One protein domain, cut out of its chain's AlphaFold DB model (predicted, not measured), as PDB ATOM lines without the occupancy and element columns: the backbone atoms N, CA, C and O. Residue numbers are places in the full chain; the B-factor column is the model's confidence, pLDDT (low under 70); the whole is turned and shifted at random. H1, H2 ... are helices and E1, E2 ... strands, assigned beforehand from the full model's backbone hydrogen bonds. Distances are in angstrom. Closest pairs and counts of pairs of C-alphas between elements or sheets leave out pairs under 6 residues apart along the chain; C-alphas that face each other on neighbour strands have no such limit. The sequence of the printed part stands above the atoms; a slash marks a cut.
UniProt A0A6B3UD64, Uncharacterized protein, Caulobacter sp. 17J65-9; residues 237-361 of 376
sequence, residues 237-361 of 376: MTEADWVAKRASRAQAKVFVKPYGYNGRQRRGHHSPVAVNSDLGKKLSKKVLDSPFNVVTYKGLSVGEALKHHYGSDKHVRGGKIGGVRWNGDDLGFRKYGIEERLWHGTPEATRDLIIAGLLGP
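This is residues 237 to 361 of the 376 residues of an uncharacterized protein of Caulobacter sp. 17J65-9 (UniProt A0A6B3UD64). The helix H5 forms the middle, with H2 and then H1 at one end of it, H6 at its other end, and the two-stranded hairpin E1 E2 beside H2 and H5. Two long loops, residues 256 to 277 and 289 to 301, lead out to the small helices H3 and H4 and back again, and residues 355 to 361 of H7 stick out. The printed part has 125 residues with seven named helices and two named strands, in the order H1 H2 H3 H4 H5 E1 E2 H6 H7; the sheet E1 - E2 is antiparallel, and the class is mostly helix. The whole is compact, with a radius of gyration of the C-alphas of 15.9 A, and its outline is elongated, spanning 47 by 30 by 24 A.

H1, residues 239 to 244, and H2, residues 249 to 255, touch at a steep tilt of 65 degrees, opposite ways; their closest C-alphas, Glu 239 and Ala 252, are 4.9 A apart. H3, residues 278 to 282, and H4, residues 285 to 288, are close but not clearly touching, the closest C-alphas being Gly 280 and Leu 288 at 7.6 A. H5, residues 302 to 312, touches H2, with the closest C-alphas, Phe 255 and Gly 303, 4.0 A apart, and is only just about perpendicular to it at 73 degrees. E1, residues 318 to 321, and E2, residues 324 to 327, form an antiparallel hairpin, with N 319 and O 326 within hydrogen-bond range at 2.9 A and N 326 and O 319 at 2.8 A. The closest C-alphas of H2 and E2, Gln 251 and Val 324, are 6.0 A apart, and H5 and E2 are near each other, with 5 pairs of C-alphas within 10 A. H6, residues 338 to 345, touches H5 at Ser 312 and Arg 341, their closest C-alphas at 4.6 A; they run opposite ways at a tilt of 37 degrees, only just steep. H7, residues 348 to 361, is close to H6 but not clearly touching. Every O i to N i+4 pair is within hydrogen-bond range in H1, H2, H3, H5 and H6, and 9 of 10 are in H7; H4 is too short for such a pair.

H1 begins at C-alpha 239, (192.104, 321.196, 319.504). From first to last C-alpha, H5 measures 15.3 A, E1 9.5 A, E2 10.2 A and H7 20.5 A. H7 ends at C-alpha 361, (172.363, 344.358, 286.023).

The C-alphas farthest apart, Arg 249 and Pro 361, are 50.0 A apart. The printed part has no cut. The links H2 to H3 and H4 to H5 are long, and residues 268 to 269 pair antiparallel with 294 to 295. The pLDDT is under 70 in residues 263 to 275 and 354 to 361.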
ATOM      1  N   MET A 237     186.997 325.555 315.398       80.25
ATOM      2  CA  MET A 237     187.492 324.196 315.589       80.25
ATOM      3  C   MET A 237     188.374 324.130 316.838       80.25
ATOM      4  O   MET A 237     189.367 324.853 316.946       80.25
ATOM      5  N   THR A 238     188.013 323.255 317.768       87.75
ATOM      6  CA  THR A 238     188.766 322.992 318.992       87.75
ATOM      7  C   THR A 238     190.039 322.201 318.685       87.75
ATOM      8  O   THR A 238     190.233 321.678 317.584       87.75
ATOM      9  N   GLU A 239     190.930 322.060 319.670       90.00
ATOM     10  CA  GLU A 239     192.104 321.196 319.504       90.00
ATOM     11  C   GLU A 239     191.694 319.744 319.213       90.00
ATOM     12  O   GLU A 239     192.337 319.078 318.401       90.00
ATOM     13  N   ALA A 240     190.607 319.275 319.839       87.19
ATOM     14  CA  ALA A 240     190.061 317.941 319.620       87.19
ATOM     15  C   ALA A 240     189.565 317.765 318.178       87.19
ATOM     16  O   ALA A 240     189.873 316.750 317.554       87.19
ATOM     17  N   ASP A 241     188.900 318.775 317.613       90.88
ATOM     18  CA  ASP A 241     188.437 318.743 316.222       90.88
ATOM     19  C   ASP A 241     189.610 318.669 315.237       90.88
ATOM     20  O   ASP A 241     189.572 317.926 314.255       90.88
ATOM     21  N   TRP A 242     190.689 319.412 315.502       93.19
ATOM     22  CA  TRP A 242     191.902 319.347 314.685       93.19
ATOM     23  C   TRP A 242     192.591 317.989 314.781       93.19
ATOM     24  O   TRP A 242     193.030 317.458 313.759       93.19
ATOM     25  N   VAL A 243     192.648 317.399 315.976       91.62
ATOM     26  CA  VAL A 243     193.184 316.045 316.175       91.62
ATOM     27  C   VAL A 243     192.333 315.005 315.447       91.62
ATOM     28  O   VAL A 243     192.884 314.137 314.772       91.62
ATOM     29  N   ALA A 244     191.004 315.128 315.492       89.62
ATOM     30  CA  ALA A 244     190.094 314.281 314.721       89.62
ATOM     31  C   ALA A 244     190.318 314.426 313.202       89.62
ATOM     32  O   ALA A 244     190.191 313.455 312.455       89.62
ATOM     33  N   LYS A 245     190.754 315.606 312.739       88.06
ATOM     34  CA  LYS A 245     191.245 315.851 311.369       88.06
ATOM     35  C   LYS A 245     192.728 315.519 311.170       88.06
ATOM     36  O   LYS A 245     193.384 316.106 310.313       88.06
ATOM     37  N   ARG A 246     193.261 314.559 311.932       94.06
ATOM     38  CA  ARG A 246     194.622 314.010 311.785       94.06
ATOM     39  C   ARG A 246     195.753 314.991 312.109       94.06
ATOM     40  O   ARG A 246     196.916 314.671 311.872       94.06
ATOM     41  N   ALA A 247     195.463 316.160 312.682       94.94
ATOM     42  CA  ALA A 247     196.517 317.032 313.182       94.94
ATOM     43  C   ALA A 247     197.166 316.408 314.427       94.94
ATOM     44  O   ALA A 247     196.493 315.934 315.343       94.94
ATOM     45  N   SER A 248     198.491 316.459 314.521       96.62
ATOM     46  CA  SER A 248     199.177 316.175 315.781       96.62
ATOM     47  C   SER A 248     198.740 317.172 316.859       96.62
ATOM     48  O   SER A 248     198.390 318.317 316.563       96.62
ATOM     49  N   ARG A 249     198.840 316.797 318.138       95.94
ATOM     50  CA  ARG A 249     198.515 317.711 319.251       95.94
ATOM     51  C   ARG A 249     199.308 319.024 319.192       95.94
ATOM     52  O   ARG A 249     198.782 320.078 319.530       95.94
ATOM     53  N   ALA A 250     200.561 318.977 318.733       95.88
ATOM     54  CA  ALA A 250     201.374 320.176 318.543       95.88
ATOM     55  C   ALA A 250     200.816 321.082 317.431       95.88
ATOM     56  O   ALA A 250     200.774 322.301 317.601       95.88
ATOM     57  N   GLN A 251     200.359 320.501 316.317       96.31
ATOM     58  CA  GLN A 251     199.688 321.248 315.250       96.31
ATOM     59  C   GLN A 251     198.364 321.836 315.735       96.31
ATOM     60  O   GLN A 251     198.156 323.033 315.568       96.31
ATOM     61  N   ALA A 252     197.518 321.041 316.395       96.19
ATOM     62  CA  ALA A 252     196.222 321.473 316.913       96.19
ATOM     63  C   ALA A 252     196.344 322.709 317.822       96.19
ATOM     64  O   ALA A 252     195.676 323.711 317.577       96.19
ATOM     65  N   LYS A 253     197.298 322.708 318.767       95.69
ATOM     66  CA  LYS A 253     197.617 323.866 319.629       95.69
ATOM     67  C   LYS A 253     197.980 325.136 318.864       95.69
ATOM     68  O   LYS A 253     197.761 326.243 319.351       95.69
ATOM     69  N   VAL A 254     198.608 325.008 317.696       94.31
ATOM     70  CA  VAL A 254     198.916 326.153 316.827       94.31
ATOM     71  C   VAL A 254     197.689 326.544 316.010       94.31
ATOM     72  O   VAL A 254     197.432 327.732 315.847       94.31
ATOM     73  N   PHE A 255     196.933 325.564 315.520       94.94
ATOM     74  CA  PHE A 255     195.807 325.754 314.613       94.94
ATOM     75  C   PHE A 255     194.618 326.439 315.265       94.94
ATOM     76  O   PHE A 255     193.995 327.245 314.588       94.94
ATOM     77  N   VAL A 256     194.356 326.211 316.553       94.56
ATOM     78  CA  VAL A 256     193.275 326.892 317.290       94.56
ATOM     79  C   VAL A 256     193.553 328.368 317.574       94.56
ATOM     80  O   VAL A 256     192.643 329.117 317.920       94.56
ATOM     81  N   LYS A 257     194.808 328.819 317.450       92.31
ATOM     82  CA  LYS A 257     195.156 330.216 317.732       92.31
ATOM     83  C   LYS A 257     194.494 331.137 316.712       92.31
ATOM     84  O   LYS A 257     194.398 330.761 315.544       92.31
ATOM     85  N   PRO A 258     194.109 332.364 317.097       90.38
ATOM     86  CA  PRO A 258     193.579 333.324 316.141       90.38
ATOM     87  C   PRO A 258     194.623 333.634 315.065       90.38
ATOM     88  O   PRO A 258     195.823 333.753 315.343       90.38
ATOM     89  N   TYR A 259     194.189 333.773 313.817       86.50
ATOM     90  CA  TYR A 259     195.095 334.119 312.734       86.50
ATOM     91  C   TYR A 259     195.755 335.481 312.992       86.50
ATOM     92  O   TYR A 259     195.091 336.476 313.280       86.50
ATOM     93  N   GLY A 260     197.087 335.529 312.899       81.50
ATOM     94  CA  GLY A 260     197.868 336.723 313.235       81.50
ATOM     95  C   GLY A 260     198.176 336.905 314.729       81.50
ATOM     96  O   GLY A 260     198.636 337.981 315.100       81.50
ATOM     97  N   TYR A 261     197.993 335.878 315.576       76.44
ATOM     98  CA  TYR A 261     198.282 335.926 317.024       76.44
ATOM     99  C   TYR A 261     199.701 336.399 317.403       76.44
ATOM    100  O   TYR A 261     199.945 336.760 318.548       76.44
ATOM    101  N   ASN A 262     200.655 336.381 316.473       73.44
ATOM    102  CA  ASN A 262     202.036 336.829 316.672       73.44
ATOM    103  C   ASN A 262     202.288 338.267 316.170       73.44
ATOM    104  O   ASN A 262     203.430 338.618 315.873       73.44
ATOM    105  N   GLY A 263     201.234 339.065 315.970       66.19
ATOM    106  CA  GLY A 263     201.318 340.430 315.437       66.19
ATOM    107  C   GLY A 263     201.682 340.505 313.950       66.19
ATOM    108  O   GLY A 263     201.699 341.588 313.369       66.19
ATOM    109  N   ARG A 264     201.943 339.364 313.297       63.81
ATOM    110  CA  ARG A 264     202.239 339.275 311.865       63.81
ATOM    111  C   ARG A 264     201.046 338.649 311.157       63.81
ATOM    112  O   ARG A 264     200.997 337.439 310.945       63.81
ATOM    113  N   GLN A 265     200.085 339.479 310.762       62.34
ATOM    114  CA  GLN A 265     199.079 339.052 309.792       62.34
ATOM    115  C   GLN A 265     199.786 338.805 308.460       62.34
ATOM    116  O   GLN A 265     200.167 339.743 307.761       62.34
ATOM    117  N   ARG A 266     200.013 337.532 308.124       63.88
ATOM    118  CA  ARG A 266     200.457 337.180 306.779       63.88
ATOM    119  C   ARG A 266     199.297 337.475 305.834       63.88
ATOM    120  O   ARG A 266     198.191 336.983 306.022       63.88
ATOM    121  N   ARG A 267     199.541 338.355 304.870       66.31
ATOM    122  CA  ARG A 267     198.569 338.731 303.845       66.31
ATOM    123  C   ARG A 267     198.811 337.836 302.638       66.31
ATOM    124  O   ARG A 267     199.941 337.758 302.161       66.31
ATOM    125  N   GLY A 268     197.777 337.134 302.189       64.88
ATOM    126  CA  GLY A 268     197.799 336.473 300.890       64.88
ATOM    127  C   GLY A 268     197.405 337.494 299.834       64.88
ATOM    128  O   GLY A 268     196.268 337.971 299.848       64.88
ATOM    129  N   HIS A 269     198.329 337.853 298.943       61.66
ATOM    130  CA  HIS A 269     197.957 338.591 297.741       61.66
ATOM    131  C   HIS A 269     197.216 337.628 296.822       61.66
ATOM    132  O   HIS A 269     197.821 336.733 296.243       61.66
ATOM    133  N   HIS A 270     195.911 337.824 296.705       63.66
ATOM    134  CA  HIS A 270     195.088 337.158 295.705       63.66
ATOM    135  C   HIS A 270     194.456 338.234 294.826       63.66
ATOM    136  O   HIS A 270     193.241 338.320 294.672       63.66
ATOM    137  N   SER A 271     195.304 339.114 294.292       59.00
ATOM    138  CA  SER A 271     194.864 340.008 293.236       59.00
ATOM    139  C   SER A 271     194.699 339.182 291.956       59.00
ATOM    140  O   SER A 271     195.587 338.377 291.652       59.00
ATOM    141  N   PRO A 272     193.616 339.377 291.179       57.47
ATOM    142  CA  PRO A 272     193.537 338.838 289.820       57.47
ATOM    143  C   PRO A 272     194.712 339.331 288.960       57.47
ATOM    144  O   PRO A 272     195.138 338.656 288.026       57.47
ATOM    145  N   VAL A 273     195.297 340.476 289.322       60.03
ATOM    146  CA  VAL A 273     196.567 340.942 288.782       60.03
ATOM    147  C   VAL A 273     197.694 340.304 289.587       60.03
ATOM    148  O   VAL A 273     198.033 340.759 290.678       60.03
ATOM    149  N   ALA A 274     198.301 339.244 289.050       65.44
ATOM    150  CA  ALA A 274     199.461 338.631 289.688       65.44
ATOM    151  C   ALA A 274     200.507 339.714 290.000       65.44
ATOM    152  O   ALA A 274     200.879 340.481 289.111       65.44
ATOM    153  N   VAL A 275     200.992 339.778 291.244       67.94
ATOM    154  CA  VAL A 275     201.944 340.817 291.696       67.94
ATOM    155  C   VAL A 275     203.188 340.865 290.795       67.94
ATOM    156  O   VAL A 275     203.748 341.928 290.551       67.94
ATOM    157  N   ASN A 276     203.563 339.713 290.231       73.00
ATOM    158  CA  ASN A 276     204.710 339.559 289.338       73.00
ATOM    159  C   ASN A 276     204.383 339.737 287.842       73.00
ATOM    160  O   ASN A 276     205.291 339.636 287.017       73.00
ATOM    161  N   SER A 277     203.122 339.978 287.475       78.81
ATOM    162  CA  SER A 277     202.746 340.322 286.098       78.81
ATOM    163  C   SER A 277     203.234 341.722 285.732       78.81
ATOM    164  O   SER A 277     203.477 342.553 286.609       78.81
ATOM    165  N   ASP A 278     203.340 342.019 284.439       84.62
ATOM    166  CA  ASP A 278     203.748 343.350 283.973       84.62
ATOM    167  C   ASP A 278     202.776 344.445 284.410       84.62
ATOM    168  O   ASP A 278     203.193 345.568 284.689       84.62
ATOM    169  N   LEU A 279     201.487 344.112 284.531       77.69
ATOM    170  CA  LEU A 279     200.495 345.008 285.110       77.69
ATOM    171  C   LEU A 279     200.709 345.153 286.622       77.69
ATOM    172  O   LEU A 279     200.755 346.271 287.121       77.69
ATOM    173  N   GLY A 280     200.926 344.048 287.342       80.25
ATOM    174  CA  GLY A 280     201.183 344.048 288.786       80.25
ATOM    175  C   GLY A 280     202.391 344.896 289.177       80.25
ATOM    176  O   GLY A 280     202.294 345.706 290.091       80.25
ATOM    177  N   LYS A 281     203.489 344.805 288.418       84.62
ATOM    178  CA  LYS A 281     204.708 345.611 288.617       84.62
ATOM    179  C   LYS A 281     204.494 347.112 288.399       84.62
ATOM    180  O   LYS A 281     205.237 347.913 288.957       84.62
ATOM    181  N   LYS A 282     203.507 347.496 287.582       89.00
ATOM    182  CA  LYS A 282     203.147 348.899 287.311       89.00
ATOM    183  C   LYS A 282     202.187 349.472 288.357       89.00
ATOM    184  O   LYS A 282     202.062 350.691 288.462       89.00
ATOM    185  N   LEU A 283     201.500 348.623 289.121       84.12
ATOM    186  CA  LEU A 283     200.588 349.067 290.169       84.12
ATOM    187  C   LEU A 283     201.366 349.496 291.415       84.12
ATOM    188  O   LEU A 283     202.305 348.839 291.860       84.12
ATOM    189  N   SER A 284     200.938 350.605 292.023       89.44
ATOM    190  CA  SER A 284     201.527 351.043 293.287       89.44
ATOM    191  C   SER A 284     201.261 350.022 294.397       89.44
ATOM    192  O   SER A 284     200.204 349.386 294.447       89.44
ATOM    193  N   LYS A 285     202.181 349.933 295.364       84.50
ATOM    194  CA  LYS A 285     202.013 349.077 296.545       84.50
ATOM    195  C   LYS A 285     200.700 349.349 297.291       84.50
ATOM    196  O   LYS A 285     200.076 348.414 297.767       84.50
ATOM    197  N   LYS A 286     200.222 350.601 297.324       85.69
ATOM    198  CA  LYS A 286     198.922 350.952 297.930       85.69
ATOM    199  C   LYS A 286     197.741 350.256 297.245       85.69
ATOM    200  O   LYS A 286     196.804 349.857 297.927       85.69
ATOM    201  N   VAL A 287     197.785 350.102 295.921       83.50
ATOM    202  CA  VAL A 287     196.740 349.402 295.157       83.50
ATOM    203  C   VAL A 287     196.831 347.896 295.398       83.50
ATOM    204  O   VAL A 287     195.818 347.264 295.697       83.50
ATOM    205  N   LEU A 288     198.038 347.326 295.337       81.25
ATOM    206  CA  LEU A 288     198.276 345.892 295.557       81.25
ATOM    207  C   LEU A 288     197.969 345.436 296.993       81.25
ATOM    208  O   LEU A 288     197.472 344.328 297.190       81.25
ATOM    209  N   ASP A 289     198.228 346.295 297.981       83.62
ATOM    210  CA  ASP A 289     197.958 346.057 299.403       83.62
ATOM    211  C   ASP A 289     196.525 346.455 299.809       83.62
ATOM    212  O   ASP A 289     196.171 346.355 300.989       83.62
ATOM    213  N   SER A 290     195.707 346.939 298.869       84.00
ATOM    214  CA  SER A 290     194.346 347.387 299.170       84.00
ATOM    215  C   SER A 290     193.432 346.220 299.585       84.00
ATOM    216  O   SER A 290     193.668 345.071 299.194       84.00
ATOM    217  N   PRO A 291     192.334 346.492 300.318       84.44
ATOM    218  CA  PRO A 291     191.345 345.471 300.691       84.44
ATOM    219  C   PRO A 291     190.708 344.736 299.502       84.44
ATOM    220  O   PRO A 291     190.168 343.649 299.679       84.44
ATOM    221  N   PHE A 292     190.787 345.310 298.299       83.06
ATOM    222  CA  PHE A 292     190.280 344.718 297.059       83.06
ATOM    223  C   PHE A 292     191.254 343.715 296.417       83.06
ATOM    224  O   PHE A 292     190.880 342.961 295.523       83.06
ATOM    225  N   ASN A 293     192.508 343.679 296.868       81.81
ATOM    226  CA  ASN A 293     193.560 342.823 296.306       81.81
ATOM    227  C   ASN A 293     194.164 341.848 297.329       81.81
ATOM    228  O   ASN A 293     194.931 340.950 296.969       81.81
ATOM    229  N   VAL A 294     193.801 341.995 298.605       83.50
ATOM    230  CA  VAL A 294     194.318 341.180 299.704       83.50
ATOM    231  C   VAL A 294     193.194 340.381 300.349       83.50
ATOM    232  O   VAL A 294     192.269 340.944 300.934       83.50
ATOM    233  N   VAL A 295     193.317 339.053 300.327       84.88
ATOM    234  CA  VAL A 295     192.454 338.192 301.142       84.88
ATOM    235  C   VAL A 295     192.951 338.259 302.578       84.88
ATOM    236  O   VAL A 295     194.115 337.973 302.874       84.88
ATOM    237  N   THR A 296     192.053 338.644 303.481       84.06
ATOM    238  CA  THR A 296     192.314 338.621 304.919       84.06
ATOM    239  C   THR A 296     191.561 337.462 305.556       84.06
ATOM    240  O   THR A 296     190.415 337.190 305.216       84.06
ATOM    241  N   TYR A 297     192.206 336.788 306.505       85.81
ATOM    242  CA  TYR A 297     191.615 335.696 307.283       85.81
ATOM    243  C   TYR A 297     191.157 336.191 308.660       85.81
ATOM    244  O   TYR A 297     191.359 335.536 309.683       85.81
ATOM    245  N   LYS A 298     190.623 337.418 308.712       83.00
ATOM    246  CA  LYS A 298     190.254 338.064 309.973       83.00
ATOM    247  C   LYS A 298     189.133 337.270 310.649       83.00
ATOM    248  O   LYS A 298     188.090 337.032 310.055       83.00
ATOM    249  N   GLY A 299     189.353 336.901 311.909       82.62
ATOM    250  CA  GLY A 299     188.384 336.137 312.700       82.62
ATOM    251  C   GLY A 299     188.430 334.623 312.491       82.62
ATOM    252  O   GLY A 299     187.650 333.932 313.134       82.62
ATOM    253  N   LEU A 300     189.336 334.113 311.650       87.56
ATOM    254  CA  LEU A 300     189.609 332.680 311.539       87.56
ATOM    255  C   LEU A 300     190.724 332.262 312.501       87.56
ATOM    256  O   LEU A 300     191.608 333.056 312.847       87.56
ATOM    257  N   SER A 301     190.716 330.993 312.886       92.00
ATOM    258  CA  SER A 301     191.864 330.333 313.497       92.00
ATOM    259  C   SER A 301     192.982 330.105 312.466       92.00
ATOM    260  O   SER A 301     192.781 330.190 311.249       92.00
ATOM    261  N   VAL A 302     194.197 329.815 312.932       92.56
ATOM    262  CA  VAL A 302     195.331 329.500 312.055       92.56
ATOM    263  C   VAL A 302     195.010 328.306 311.164       92.56
ATOM    264  O   VAL A 302     195.264 328.373 309.966       92.56
ATOM    265  N   GLY A 303     194.435 327.237 311.713       93.88
ATOM    266  CA  GLY A 303     194.119 326.038 310.943       93.88
ATOM    267  C   GLY A 303     193.061 326.293 309.868       93.88
ATOM    268  O   GLY A 303     193.213 325.826 308.742       93.88
ATOM    269  N   GLU A 304     192.033 327.089 310.166       92.50
ATOM    270  CA  GLU A 304     191.004 327.463 309.185       92.50
ATOM    271  C   GLU A 304     191.580 328.325 308.063       92.50
ATOM    272  O   GLU A 304     191.303 328.076 306.890       92.50
ATOM    273  N   ALA A 305     192.437 329.290 308.398       91.69
ATOM    274  CA  ALA A 305     193.130 330.098 307.402       91.69
ATOM    275  C   ALA A 305     194.044 329.244 306.506       91.69
ATOM    276  O   ALA A 305     194.096 329.454 305.295       91.69
ATOM    277  N   LEU A 306     194.744 328.252 307.076       92.88
ATOM    278  CA  LEU A 306     195.555 327.304 306.307       92.88
ATOM    279  C   LEU A 306     194.702 326.413 305.406       92.88
ATOM    280  O   LEU A 306     195.067 326.211 304.253       92.88
ATOM    281  N   LYS A 307     193.569 325.908 305.909       93.31
ATOM    282  CA  LYS A 307     192.605 325.133 305.120       93.31
ATOM    283  C   LYS A 307     192.108 325.949 303.935       93.31
ATOM    284  O   LYS A 307     192.112 325.454 302.815       93.31
ATOM    285  N   HIS A 308     191.731 327.203 304.171       90.81
ATOM    286  CA  HIS A 308     191.251 328.098 303.123       90.81
ATOM    287  C   HIS A 308     192.334 328.405 302.090       90.81
ATOM    288  O   HIS A 308     192.074 328.316 300.894       90.81
ATOM    289  N   HIS A 309     193.555 328.700 302.540       90.12
ATOM    290  CA  HIS A 309     194.692 328.954 301.660       90.12
ATOM    291  C   HIS A 309     195.087 327.715 300.844       90.12
ATOM    292  O   HIS A 309     195.367 327.816 299.652       90.12
ATOM    293  N   TYR A 310     195.071 326.537 301.470       93.56
ATOM    294  CA  TYR A 310     195.282 325.272 300.778       93.56
ATOM    295  C   TYR A 310     194.175 325.025 299.750       93.56
ATOM    296  O   TYR A 310     194.481 324.629 298.632       93.56
ATOM    297  N   GLY A 311     192.909 325.266 300.092       92.12
ATOM    298  CA  GLY A 311     191.788 325.088 299.170       92.12
ATOM    299  C   GLY A 311     191.882 326.003 297.948       92.12
ATOM    300  O   GLY A 311     191.687 325.539 296.825       92.12
ATOM    301  N   SER A 312     192.222 327.281 298.156       89.88
ATOM    302  CA  SER A 312     192.198 328.312 297.113       89.88
ATOM    303  C   SER A 312     193.384 328.265 296.141       89.88
ATOM    304  O   SER A 312     193.217 328.569 294.960       89.88
ATOM    305  N   ASP A 313     194.573 327.863 296.596       88.69
ATOM    306  CA  ASP A 313     195.790 327.846 295.777       88.69
ATOM    307  C   ASP A 313     196.150 326.424 295.313       88.69
ATOM    308  O   ASP A 313     196.455 325.539 296.116       88.69
ATOM    309  N   LYS A 314     196.180 326.201 293.991       88.94
ATOM    310  CA  LYS A 314     196.506 324.893 293.392       88.94
ATOM    311  C   LYS A 314     197.939 324.419 293.673       88.94
ATOM    312  O   LYS A 314     198.205 323.224 293.578       88.94
ATOM    313  N   HIS A 315     198.853 325.323 294.015       89.50
ATOM    314  CA  HIS A 315     200.273 325.028 294.207       89.50
ATOM    315  C   HIS A 315     200.668 324.845 295.677       89.50
ATOM    316  O   HIS A 315     201.689 324.219 295.965       89.50
ATOM    317  N   VAL A 316     199.871 325.345 296.621       91.69
ATOM    318  CA  VAL A 316     200.176 325.236 298.054       91.69
ATOM    319  C   VAL A 316     199.926 323.814 298.541       91.69
ATOM    320  O   VAL A 316     198.794 323.355 298.547       91.69
ATOM    321  N   ARG A 317     200.956 323.110 299.009       95.50
ATOM    322  CA  ARG A 317     200.787 321.782 299.637       95.50
ATOM    323  C   ARG A 317     200.835 321.829 301.157       95.50
ATOM    324  O   ARG A 317     200.187 321.040 301.831       95.50
ATOM    325  N   GLY A 318     201.584 322.774 301.709       94.50
ATOM    326  CA  GLY A 318     201.861 322.841 303.134       94.50
ATOM    327  C   GLY A 318     202.959 323.847 303.440       94.50
ATOM    328  O   GLY A 318     203.362 324.634 302.585       94.50
ATOM    329  N   GLY A 319     203.474 323.816 304.662       94.06
ATOM    330  CA  GLY A 319     204.564 324.689 305.072       94.06
ATOM    331  C   GLY A 319     204.909 324.558 306.547       94.06
ATOM    332  O   GLY A 319     204.596 323.562 307.195       94.06
ATOM    333  N   LYS A 320     205.563 325.584 307.094       93.38
ATOM    334  CA  LYS A 320     205.867 325.683 308.526       93.38
ATOM    335  C   LYS A 320     205.192 326.920 309.114       93.38
ATOM    336  O   LYS A 320     205.374 328.022 308.599       93.38
ATOM    337  N   ILE A 321     204.442 326.748 310.198       89.94
ATOM    338  CA  ILE A 321     203.817 327.840 310.953       89.94
ATOM    339  C   ILE A 321     203.950 327.569 312.449       89.94
ATOM    340  O   ILE A 321     203.824 326.431 312.875       89.94
ATOM    341  N   GLY A 322     204.262 328.586 313.256       88.50
ATOM    342  CA  GLY A 322     204.336 328.425 314.717       88.50
ATOM    343  C   GLY A 322     205.260 327.294 315.198       88.50
ATOM    344  O   GLY A 322     204.983 326.684 316.222       88.50
ATOM    345  N   GLY A 323     206.318 326.973 314.443       91.25
ATOM    346  CA  GLY A 323     207.241 325.874 314.754       91.25
ATOM    347  C   GLY A 323     206.823 324.499 314.221       91.25
ATOM    348  O   GLY A 323     207.693 323.645 314.060       91.25
ATOM    349  N   VAL A 324     205.558 324.301 313.843       93.88
ATOM    350  CA  VAL A 324     205.046 323.028 313.314       93.88
ATOM    351  C   VAL A 324     205.060 323.006 311.788       93.88
ATOM    352  O   VAL A 324     204.782 324.014 311.134       93.88
ATOM    353  N   ARG A 325     205.393 321.851 311.206       96.06
ATOM    354  CA  ARG A 325     205.141 321.584 309.784       96.06
ATOM    355  C   ARG A 325     203.684 321.177 309.605       96.06
ATOM    356  O   ARG A 325     203.113 320.568 310.503       96.06
ATOM    357  N   TRP A 326     203.096 321.506 308.469       95.75
ATOM    358  CA  TRP A 326     201.758 321.078 308.083       95.75
ATOM    359  C   TRP A 326     201.731 320.758 306.591       95.75
ATOM    360  O   TRP A 326     202.484 321.354 305.818       95.75
ATOM    361  N   ASN A 327     200.860 319.836 306.207       97.06
ATOM    362  CA  ASN A 327     200.544 319.488 304.830       97.06
ATOM    363  C   ASN A 327     199.022 319.337 304.748       97.06
ATOM    364  O   ASN A 327     198.423 318.727 305.631       97.06
ATOM    365  N   GLY A 328     198.389 319.955 303.753       95.62
ATOM    366  CA  GLY A 328     196.938 319.900 303.610       95.62
ATOM    367  C   GLY A 328     196.422 318.503 303.274       95.62
ATOM    368  O   GLY A 328     195.379 318.129 303.799       95.62
ATOM    369  N   ASP A 329     197.160 317.714 302.488       96.50
ATOM    370  CA  ASP A 329     196.782 316.341 302.126       96.50
ATOM    371  C   ASP A 329     196.747 315.439 303.367       96.50
ATOM    372  O   ASP A 329     195.758 314.745 303.614       96.50
ATOM    373  N   ASP A 330     197.779 315.529 304.214       96.62
ATOM    374  CA  ASP A 330     197.880 314.762 305.465       96.62
ATOM    375  C   ASP A 330     196.737 315.101 306.441       96.62
ATOM    376  O   ASP A 330     196.226 314.234 307.154       96.62
ATOM    377  N   LEU A 331     196.301 316.366 306.435       95.12
ATOM    378  CA  LEU A 331     195.186 316.885 307.237       95.12
ATOM    379  C   LEU A 331     193.807 316.626 306.602       95.12
ATOM    380  O   LEU A 331     192.781 317.039 307.150       95.12
ATOM    381  N   GLY A 332     193.756 315.967 305.440       95.06
ATOM    382  CA  GLY A 332     192.518 315.677 304.717       95.06
ATOM    383  C   GLY A 332     191.819 316.919 304.160       95.06
ATOM    384  O   GLY A 332     190.595 316.927 304.001       95.06
ATOM    385  N   PHE A 333     192.560 317.996 303.901       94.81
ATOM    386  CA  PHE A 333     192.026 319.164 303.211       94.81
ATOM    387  C   PHE A 333     191.777 318.833 301.746       94.81
ATOM    388  O   PHE A 333     192.455 318.006 301.143       94.81
ATOM    389  N   ARG A 334     190.790 319.506 301.159       94.88
ATOM    390  CA  ARG A 334     190.462 319.366 299.742       94.88
ATOM    391  C   ARG A 334     190.771 320.663 299.019       94.88
ATOM    392  O   ARG A 334     190.579 321.746 299.572       94.88
ATOM    393  N   LYS A 335     191.264 320.534 297.788       94.19
ATOM    394  CA  LYS A 335     191.351 321.652 296.852       94.19
ATOM    395  C   LYS A 335     189.951 322.043 296.419       94.19
ATOM    396  O   LYS A 335     189.115 321.175 296.188       94.19
ATOM    397  N   TYR A 336     189.734 323.341 296.303       91.38
ATOM    398  CA  TYR A 336     188.482 323.884 295.812       91.38
ATOM    399  C   TYR A 336     188.345 323.672 294.296       91.38
ATOM    400  O   TYR A 336     189.344 323.630 293.558       91.38
ATOM    401  N   GLY A 337     187.101 323.575 293.826       84.56
ATOM    402  CA  GLY A 337     186.739 323.658 292.407       84.56
ATOM    403  C   GLY A 337     187.185 324.980 291.770       84.56
ATOM    404  O   GLY A 337     187.750 325.845 292.440       84.56
ATOM    405  N   ILE A 338     187.003 325.149 290.459       80.25
ATOM    406  CA  ILE A 338     187.407 326.401 289.792       80.25
ATOM    407  C   ILE A 338     186.567 327.573 290.321       80.25
ATOM    408  O   ILE A 338     187.133 328.616 290.655       80.25
ATOM    409  N   GLU A 339     185.257 327.384 290.475       78.25
ATOM    410  CA  GLU A 339     184.339 328.416 290.964       78.25
ATOM    411  C   GLU A 339     184.627 328.757 292.426       78.25
ATOM    412  O   GLU A 339     184.790 329.921 292.787       78.25
ATOM    413  N   GLU A 340     184.780 327.735 293.267       77.62
ATOM    414  CA  GLU A 340     185.121 327.899 294.678       77.62
ATOM    415  C   GLU A 340     186.481 328.587 294.856       77.62
ATOM    416  O   GLU A 340     186.632 329.428 295.738       77.62
ATOM    417  N   ARG A 341     187.481 328.286 294.015       82.81
ATOM    418  CA  ARG A 341     188.777 328.983 294.042       82.81
ATOM    419  C   ARG A 341     188.640 330.445 293.675       82.81
ATOM    420  O   ARG A 341     189.256 331.275 294.337       82.81
ATOM    421  N   LEU A 342     187.848 330.761 292.652       77.62
ATOM    422  CA  LEU A 342     187.576 332.145 292.286       77.62
ATOM    423  C   LEU A 342     186.888 332.858 293.452       77.62
ATOM    424  O   LEU A 342     187.342 333.911 293.887       77.62
ATOM    425  N   TRP A 343     185.859 332.247 294.031       81.75
ATOM    426  CA  TRP A 343     185.106 332.827 295.133       81.75
ATOM    427  C   TRP A 343     185.949 333.004 296.398       81.75
ATOM    428  O   TRP A 343     186.124 334.110 296.904       81.75
ATOM    429  N   HIS A 344     186.518 331.923 296.920       82.50
ATOM    430  CA  HIS A 344     187.298 331.929 298.152       82.50
ATOM    431  C   HIS A 344     188.661 332.615 297.987       82.50
ATOM    432  O   HIS A 344     189.204 333.124 298.970       82.50
ATOM    433  N   GLY A 345     189.208 332.654 296.773       82.00
ATOM    434  CA  GLY A 345     190.412 333.405 296.432       82.00
ATOM    435  C   GLY A 345     190.168 334.900 296.232       82.00
ATOM    436  O   GLY A 345     191.116 335.668 296.316       82.00
ATOM    437  N   THR A 346     188.928 335.346 296.020       83.75
ATOM    438  CA  THR A 346     188.645 336.774 295.829       83.75
ATOM    439  C   THR A 346     188.580 337.504 297.178       83.75
ATOM    440  O   THR A 346     187.862 337.072 298.094       83.75
ATOM    441  N   PRO A 347     189.290 338.639 297.332       85.94
ATOM    442  CA  PRO A 347     189.198 339.489 298.513       85.94
ATOM    443  C   PRO A 347     187.757 339.849 298.867       85.94
ATOM    444  O   PRO A 347     186.909 340.022 297.995       85.94
ATOM    445  N   GLU A 348     187.478 339.956 300.163       81.12
ATOM    446  CA  GLU A 348     186.125 340.185 300.679       81.12
ATOM    447  C   GLU A 348     185.472 341.431 300.061       81.12
ATOM    448  O   GLU A 348     184.373 341.335 299.524       81.12
ATOM    449  N   ALA A 349     186.201 342.552 300.029       79.94
ATOM    450  CA  ALA A 349     185.717 343.804 299.450       79.94
ATOM    451  C   ALA A 349     185.430 343.696 297.941       79.94
ATOM    452  O   ALA A 349     184.502 344.321 297.436       79.94
ATOM    453  N   THR A 350     186.201 342.882 297.213       76.75
ATOM    454  CA  THR A 350     185.991 342.656 295.775       76.75
ATOM    455  C   THR A 350     184.798 341.754 295.526       76.75
ATOM    456  O   THR A 350     184.031 342.020 294.611       76.75
ATOM    457  N   ARG A 351     184.587 340.728 296.357       78.81
ATOM    458  CA  ARG A 351     183.352 339.936 296.302       78.81
ATOM    459  C   ARG A 351     182.134 340.799 296.565       78.81
ATOM    460  O   ARG A 351     181.182 340.704 295.810       78.81
ATOM    461  N   ASP A 352     182.183 341.654 297.580       75.44
ATOM    462  CA  ASP A 352     181.077 342.564 297.889       75.44
ATOM    463  C   ASP A 352     180.757 343.483 296.706       75.44
ATOM    464  O   ASP A 352     179.592 343.642 296.351       75.44
ATOM    465  N   LEU A 353     181.789 343.999 296.032       71.38
ATOM    466  CA  LEU A 353     181.624 344.793 294.819       71.38
ATOM    467  C   LEU A 353     181.065 343.975 293.644       71.38
ATOM    468  O   LEU A 353     180.180 344.458 292.949       71.38
ATOM    469  N   ILE A 354     181.561 342.754 293.416       66.38
ATOM    470  CA  ILE A 354     181.078 341.862 292.349       66.38
ATOM    471  C   ILE A 354     179.618 341.484 292.590       66.38
ATOM    472  O   ILE A 354     178.836 341.521 291.656       66.38
ATOM    473  N   ILE A 355     179.231 341.159 293.824       65.06
ATOM    474  CA  ILE A 355     177.840 340.847 294.175       65.06
ATOM    475  C   ILE A 355     176.961 342.071 293.916       65.06
ATOM    476  O   ILE A 355     175.957 341.957 293.218       65.06
ATOM    477  N   ALA A 356     177.364 343.247 294.408       63.38
ATOM    478  CA  ALA A 356     176.636 344.490 294.166       63.38
ATOM    479  C   ALA A 356     176.534 344.822 292.663       63.38
ATOM    480  O   ALA A 356     175.500 345.294 292.200       63.38
ATOM    481  N   GLY A 357     177.592 344.544 291.895       53.12
ATOM    482  CA  GLY A 357     177.705 344.852 290.471       53.12
ATOM    483  C   GLY A 357     177.167 343.794 289.503       53.12
ATOM    484  O   GLY A 357     176.902 344.154 288.367       53.12
ATOM    485  N   LEU A 358     177.002 342.526 289.897       54.06
ATOM    486  CA  LEU A 358     176.350 341.467 289.103       54.06
ATOM    487  C   LEU A 358     174.848 341.409 289.381       54.06
ATOM    488  O   LEU A 358     174.062 341.224 288.457       54.06
ATOM    489  N   LEU A 359     174.437 341.608 290.637       42.31
ATOM    490  CA  LEU A 359     173.016 341.703 290.969       42.31
ATOM    491  C   LEU A 359     172.417 343.033 290.507       42.31
ATOM    492  O   LEU A 359     171.228 343.079 290.222       42.31
ATOM    493  N   GLY A 360     173.224 344.087 290.354       43.28
ATOM    494  CA  GLY A 360     172.767 345.348 289.767       43.28
ATOM    495  C   GLY A 360     172.150 345.159 288.369       43.28
ATOM    496  O   GLY A 360     170.997 345.527 288.199       43.28
ATOM    497  N   PRO A 361     172.854 344.557 287.388       38.59
ATOM    498  CA  PRO A 361     172.363 344.358 286.023       38.59
ATOM    499  C   PRO A 361     171.425 343.170 285.809       38.59
ATOM    500  O   PRO A 361     170.581 343.263 284.932       38.59
TER     501      PRO A 361